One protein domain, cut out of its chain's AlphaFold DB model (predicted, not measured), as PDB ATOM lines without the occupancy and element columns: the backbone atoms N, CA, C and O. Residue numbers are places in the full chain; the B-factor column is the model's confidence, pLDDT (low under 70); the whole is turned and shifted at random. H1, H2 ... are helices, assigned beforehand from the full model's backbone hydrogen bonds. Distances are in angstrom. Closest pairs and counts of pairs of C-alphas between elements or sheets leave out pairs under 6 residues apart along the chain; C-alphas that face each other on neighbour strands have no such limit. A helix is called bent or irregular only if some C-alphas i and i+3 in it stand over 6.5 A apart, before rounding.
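This is residues 114 to 163 of the 177 residues of an uncharacterized protein of Acidimicrobiia bacterium (UniProt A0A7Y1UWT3). A head of loops with two very short helices, H1 and H2, makes one part of this domain, and one longer helix, H3, makes the other, leading from the head to the far end. In the head, the long link between H1 and H2 winds as a loop, and a short antiparallel pairing ties residues 115 to 116 to residues 146 to 147. The printed part has 50 residues with three named helices, in the order H1, H2, H3, and no named strand. The class is all helix, though just 22 of the 50 residues are in named elements. The whole is compact, with a radius of gyration of the C-alphas of 10.9 A, and spans 33 by 22 by 15 A.

H1 is residues 118 to 121, 5.0 A from first to last C-alpha, and begins at C-alpha 118 (9.272, 35.227, 326.415). H2 is residues 140 to 143; it is irregular, its C-alphas 140 and 143 being 7.4 A apart. H3 is residues 148 to 161, 19.7 A long, and ends at C-alpha 161 (27.824, 26.574, 309.389).

H1 is apart from H2 and from H3. H2 and H3 are close but not clearly touching: their closest C-alphas, those of Tyr 140 and Glu 150, are 6.8 A apart. In H3 every O i to N i+4 pair is within hydrogen-bond range; H1 and H2 are too short for such a pair.

The C-alphas farthest apart, those of Asp 119 and Gly 163, are 33.8 A apart. The printed part has no cut. The link from H1 to H2 is long, with 18 residues, and that from H2 to H3 is tight, with 4. The mean pLDDT of the printed part is 76.0; residues 126 to 127, 136 and 160 to 163 are under 70.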
ATOM      1  N   GLY A 114      14.833  23.984 331.237       73.94
ATOM      2  CA  GLY A 114      14.933  23.496 329.862       73.94
ATOM      3  C   GLY A 114      14.052  24.231 328.845       73.94
ATOM      4  O   GLY A 114      13.954  23.777 327.699       73.94
ATOM      5  N   VAL A 115      13.403  25.337 329.234       82.19
ATOM      6  CA  VAL A 115      12.599  26.176 328.337       82.19
ATOM      7  C   VAL A 115      12.824  27.642 328.680       82.19
ATOM      8  O   VAL A 115      12.380  28.105 329.717       82.19
ATOM      9  N   VAL A 116      13.425  28.393 327.758       83.00
ATOM     10  CA  VAL A 116      13.546  29.846 327.905       83.00
ATOM     11  C   VAL A 116      12.245  30.499 327.437       83.00
ATOM     12  O   VAL A 116      11.881  30.374 326.264       83.00
ATOM     13  N   ASP A 117      11.544  31.208 328.320       83.31
ATOM     14  CA  ASP A 117      10.268  31.853 327.987       83.31
ATOM     15  C   ASP A 117      10.411  33.299 327.457       83.31
ATOM     16  O   ASP A 117      11.487  33.904 327.450       83.31
ATOM     17  N   ALA A 118       9.303  33.874 326.971       79.00
ATOM     18  CA  ALA A 118       9.272  35.227 326.415       79.00
ATOM     19  C   ALA A 118       9.670  36.315 327.429       79.00
ATOM     20  O   ALA A 118      10.255  37.332 327.041       79.00
ATOM     21  N   ASP A 119       9.352  36.120 328.710       80.06
ATOM     22  CA  ASP A 119       9.659  37.077 329.771       80.06
ATOM     23  C   ASP A 119      11.155  37.030 330.119       80.06
ATOM     24  O   ASP A 119      11.770  38.064 330.396       80.06
ATOM     25  N   GLU A 120      11.780  35.859 330.052       79.94
ATOM     26  CA  GLU A 120      13.224  35.673 330.167       79.94
ATOM     27  C   GLU A 120      13.956  36.237 328.946       79.94
ATOM     28  O   GLU A 120      14.891  37.030 329.083       79.94
ATOM     29  N   LEU A 121      13.496  35.943 327.732       77.25
ATOM     30  CA  LEU A 121      14.079  36.498 326.508       77.25
ATOM     31  C   LEU A 121      14.029  38.031 326.485       77.25
ATOM     32  O   LEU A 121      14.976  38.671 326.024       77.25
ATOM     33  N   ALA A 122      12.972  38.635 327.035       77.12
ATOM     34  CA  ALA A 122      12.838  40.085 327.159       77.12
ATOM     35  C   ALA A 122      13.823  40.716 328.164       77.12
ATOM     36  O   ALA A 122      14.090  41.918 328.092       77.12
ATOM     37  N   GLN A 123      14.382  39.930 329.090       79.19
ATOM     38  CA  GLN A 123      15.401  40.386 330.043       79.19
ATOM     39  C   GLN A 123      16.811  40.401 329.440       79.19
ATOM     40  O   GLN A 123      17.735  40.970 330.035       79.19
ATOM     41  N   LEU A 124      16.994  39.818 328.251       77.31
ATOM     42  CA  LEU A 124      18.263  39.886 327.543       77.31
ATOM     43  C   LEU A 124      18.572  41.319 327.085       77.31
ATOM     44  O   LEU A 124      17.684  42.074 326.684       77.31
ATOM     45  N   PRO A 125      19.855  41.719 327.105       74.00
ATOM     46  CA  PRO A 125      20.248  43.031 326.617       74.00
ATOM     47  C   PRO A 125      19.966  43.173 325.116       74.00
ATOM     48  O   PRO A 125      20.181  42.245 324.341       74.00
ATOM     49  N   ALA A 126      19.547  44.371 324.699       69.69
ATOM     50  CA  ALA A 126      19.252  44.665 323.299       69.69
ATOM     51  C   ALA A 126      20.444  44.338 322.376       69.69
ATOM     52  O   ALA A 126      21.590  44.689 322.673       69.69
ATOM     53  N   GLY A 127      20.162  43.681 321.246       68.44
ATOM     54  CA  GLY A 127      21.176  43.179 320.310       68.44
ATOM     55  C   GLY A 127      21.735  41.796 320.664       68.44
ATOM     56  O   GLY A 127      22.736  41.376 320.081       68.44
ATOM     57  N   HIS A 128      21.123  41.081 321.616       71.75
ATOM     58  CA  HIS A 128      21.440  39.679 321.869       71.75
ATOM     59  C   HIS A 128      20.928  38.799 320.715       71.75
ATOM     60  O   HIS A 128      19.818  39.024 320.238       71.75
ATOM     61  N   PRO A 129      21.663  37.758 320.281       72.69
ATOM     62  CA  PRO A 129      21.217  36.873 319.199       72.69
ATOM     63  C   PRO A 129      19.885  36.157 319.479       72.69
ATOM     64  O   PRO A 129      19.201  35.790 318.534       72.69
ATOM     65  N   PHE A 130      19.523  35.969 320.754       74.12
ATOM     66  CA  PHE A 130      18.217  35.416 321.157       74.12
ATOM     67  C   PHE A 130      17.117  36.482 321.308       74.12
ATOM     68  O   PHE A 130      15.957  36.129 321.428       74.12
ATOM     69  N   SER A 131      17.458  37.774 321.320       73.44
ATOM     70  CA  SER A 131      16.482  38.872 321.397       73.44
ATOM     71  C   SER A 131      16.295  39.585 320.053       73.44
ATOM     72  O   SER A 131      15.622  40.610 319.996       73.44
ATOM     73  N   ASP A 132      16.983  39.132 319.001       77.31
ATOM     74  CA  ASP A 132      16.938  39.732 317.670       77.31
ATOM     75  C   ASP A 132      15.768  39.128 316.873       77.31
ATOM     76  O   ASP A 132      15.844  37.951 316.502       77.31
ATOM     77  N   PRO A 133      14.690  39.895 316.609       70.06
ATOM     78  CA  PRO A 133      13.508  39.393 315.909       70.06
ATOM     79  C   PRO A 133      13.773  39.078 314.432       70.06
ATOM     80  O   PRO A 133      12.988  38.359 313.825       70.06
ATOM     81  N   ASP A 134      14.866  39.591 313.866       74.81
ATOM     82  CA  ASP A 134      15.308  39.310 312.497       74.81
ATOM     83  C   ASP A 134      16.561  38.408 312.483       74.81
ATOM     84  O   ASP A 134      17.207  38.209 311.448       74.81
ATOM     85  N   GLY A 135      16.935  37.872 313.649       72.56
ATOM     86  CA  GLY A 135      18.112  37.039 313.833       72.56
ATOM     87  C   GLY A 135      17.937  35.615 313.292       72.56
ATOM     88  O   GLY A 135      16.826  35.166 313.016       72.56
ATOM     89  N   PRO A 136      19.026  34.829 313.215       69.88
ATOM     90  CA  PRO A 136      18.981  33.432 312.763       69.88
ATOM     91  C   PRO A 136      18.141  32.521 313.669       69.88
ATOM     92  O   PRO A 136      17.920  31.365 313.340       69.88
ATOM     93  N   LEU A 137      17.716  33.029 314.825       74.44
ATOM     94  CA  LEU A 137      16.929  32.310 315.819       74.44
ATOM     95  C   LEU A 137      15.460  32.720 315.822       74.44
ATOM     96  O   LEU A 137      14.667  32.117 316.536       74.44
ATOM     97  N   ALA A 138      15.094  33.716 315.014       75.56
ATOM     98  CA  ALA A 138      13.734  34.225 314.934       75.56
ATOM     99  C   ALA A 138      12.720  33.139 314.540       75.56
ATOM    100  O   ALA A 138      11.578  33.184 314.981       75.56
ATOM    101  N   GLU A 139      13.143  32.148 313.744       79.56
ATOM    102  CA  GLU A 139      12.285  31.029 313.335       79.56
ATOM    103  C   GLU A 139      11.920  30.093 314.493       79.56
ATOM    104  O   GLU A 139      10.804  29.583 314.527       79.56
ATOM    105  N   TYR A 140      12.826  29.928 315.459       77.06
ATOM    106  CA  TYR A 140      12.614  29.112 316.656       77.06
ATOM    107  C   TYR A 140      11.847  29.879 317.735       77.06
ATOM    108  O   TYR A 140      11.145  29.286 318.531       77.06
ATOM    109  N   LEU A 141      11.920  31.211 317.718       77.81
ATOM    110  CA  LEU A 141      11.221  32.098 318.653       77.81
ATOM    111  C   LEU A 141       9.786  32.440 318.211       77.81
ATOM    112  O   LEU A 141       9.153  33.332 318.781       77.81
ATOM    113  N   ALA A 142       9.269  31.776 317.173       78.69
ATOM    114  CA  ALA A 142       7.972  32.084 316.575       78.69
ATOM    115  C   ALA A 142       6.786  31.815 317.518       78.69
ATOM    116  O   ALA A 142       5.742  32.462 317.395       78.69
ATOM    117  N   ASP A 143       6.937  30.884 318.456       80.12
ATOM    118  CA  ASP A 143       5.957  30.576 319.501       80.12
ATOM    119  C   ASP A 143       6.230  31.318 320.825       80.12
ATOM    120  O   ASP A 143       5.464  31.189 321.783       80.12
ATOM    121  N   GLY A 144       7.268  32.161 320.853       75.50
ATOM    122  CA  GLY A 144       7.674  32.944 322.016       75.50
ATOM    123  C   GLY A 144       8.393  32.135 323.095       75.50
ATOM    124  O   GLY A 144       8.569  32.652 324.197       75.50
ATOM    125  N   GLN A 145       8.789  30.895 322.812       83.06
ATOM    126  CA  GLN A 145       9.557  30.052 323.720       83.06
ATOM    127  C   GLN A 145      10.769  29.483 322.983       83.06
ATOM    128  O   GLN A 145      10.831  29.485 321.759       83.06
ATOM    129  N   LEU A 146      11.782  29.061 323.731       83.25
ATOM    130  CA  LEU A 146      12.932  28.380 323.161       83.25
ATOM    131  C   LEU A 146      13.282  27.172 324.021       83.25
ATOM    132  O   LEU A 146      13.797  27.309 325.131       83.25
ATOM    133  N   THR A 147      12.996  25.984 323.502       84.50
ATOM    134  CA  THR A 147      13.206  24.722 324.218       84.50
ATOM    135  C   THR A 147      14.644  24.211 324.090       84.50
ATOM    136  O   THR A 147      15.385  24.563 323.168       84.50
ATOM    137  N   ASP A 148      15.051  23.324 325.000       81.06
ATOM    138  CA  ASP A 148      16.360  22.652 324.965       81.06
ATOM    139  C   ASP A 148      16.623  21.862 323.669       81.06
ATOM    140  O   ASP A 148      17.766  21.802 323.187       81.06
ATOM    141  N   ASP A 149      15.582  21.264 323.089       83.31
ATOM    142  CA  ASP A 149      15.678  20.513 321.836       83.31
ATOM    143  C   ASP A 149      15.973  21.461 320.662       83.31
ATOM    144  O   ASP A 149      16.905  21.224 319.886       83.31
ATOM    145  N   GLU A 150      15.271  22.595 320.597       82.62
ATOM    146  CA  GLU A 150      15.501  23.648 319.598       82.62
ATOM    147  C   GLU A 150      16.878  24.294 319.777       82.62
ATOM    148  O   GLU A 150      17.624  24.468 318.814       82.62
ATOM    149  N   LEU A 151      17.296  24.564 321.018       79.25
ATOM    150  CA  LEU A 151      18.647  25.040 321.336       79.25
ATOM    151  C   LEU A 151      19.735  24.062 320.885       79.25
ATOM    152  O   LEU A 151      20.825  24.476 320.464       79.25
ATOM    153  N   THR A 152      19.467  22.762 320.987       81.69
ATOM    154  CA  THR A 152      20.386  21.721 320.533       81.69
ATOM    155  C   THR A 152      20.480  21.706 319.012       81.69
ATOM    156  O   THR A 152      21.597  21.711 318.484       81.69
ATOM    157  N   GLU A 153      19.352  21.793 318.313       83.19
ATOM    158  CA  GLU A 153      19.295  21.881 316.852       83.19
ATOM    159  C   GLU A 153      20.017  23.131 316.328       83.19
ATOM    160  O   GLU A 153      20.905  23.041 315.475       83.19
ATOM    161  N   ILE A 154      19.756  24.287 316.938       78.50
ATOM    162  CA  ILE A 154      20.452  25.549 316.673       78.50
ATOM    163  C   ILE A 154      21.969  25.378 316.839       78.50
ATOM    164  O   ILE A 154      22.766  25.788 315.987       78.50
ATOM    165  N   ARG A 155      22.416  24.759 317.939       75.25
ATOM    166  CA  ARG A 155      23.846  24.540 318.214       75.25
ATOM    167  C   ARG A 155      24.493  23.661 317.146       75.25
ATOM    168  O   ARG A 155      25.657  23.884 316.792       75.25
ATOM    169  N   GLU A 156      23.772  22.669 316.643       78.69
ATOM    170  CA  GLU A 156      24.226  21.819 315.548       78.69
ATOM    171  C   GLU A 156      24.282  22.571 314.223       78.69
ATOM    172  O   GLU A 156      25.298  22.484 313.529       78.69
ATOM    173  N   GLN A 157      23.277  23.388 313.920       73.81
ATOM    174  CA  GLN A 157      23.243  24.242 312.737       73.81
ATOM    175  C   GLN A 157      24.434  25.219 312.724       73.81
ATOM    176  O   GLN A 157      25.175  25.300 311.741       73.81
ATOM    177  N   PHE A 158      24.737  25.876 313.849       70.75
ATOM    178  CA  PHE A 158      25.925  26.729 313.975       70.75
ATOM    179  C   PHE A 158      27.243  25.960 313.872       70.75
ATOM    180  O   PHE A 158      28.239  26.513 313.396       70.75
ATOM    181  N   ARG A 159      27.283  24.707 314.334       75.06
ATOM    182  CA  ARG A 159      28.459  23.838 314.194       75.06
ATOM    183  C   ARG A 159      28.674  23.427 312.740       75.06
ATOM    184  O   ARG A 159      29.820  23.324 312.324       75.06
ATOM    185  N   GLN A 160      27.606  23.216 311.979       68.69
ATOM    186  CA  GLN A 160      27.676  22.903 310.553       68.69
ATOM    187  C   GLN A 160      28.054  24.139 309.723       68.69
ATOM    188  O   GLN A 160      28.846  24.032 308.790       68.69
ATOM    189  N   ASN A 161      27.561  25.323 310.104       65.44
ATOM    190  CA  ASN A 161      27.824  26.574 309.389       65.44
ATOM    191  C   ASN A 161      29.200  27.190 309.730       65.44
ATOM    192  O   ASN A 161      29.839  27.832 308.895       65.44
ATOM    193  N   ARG A 162      29.730  26.951 310.941       60.66
ATOM    194  CA  ARG A 162      31.164  27.119 311.228       60.66
ATOM    195  C   ARG A 162      31.903  25.904 310.678       60.66
ATOM    196  O   ARG A 162      32.140  24.949 311.411       60.66
ATOM    197  N   GLY A 163      32.294  25.966 309.405       50.06
ATOM    198  CA  GLY A 163      33.196  24.982 308.799       50.06
ATOM    199  C   GLY A 163      34.389  24.645 309.713       50.06
ATOM    200  O   GLY A 163      34.732  25.440 310.601       50.06
TER     201      GLY A 163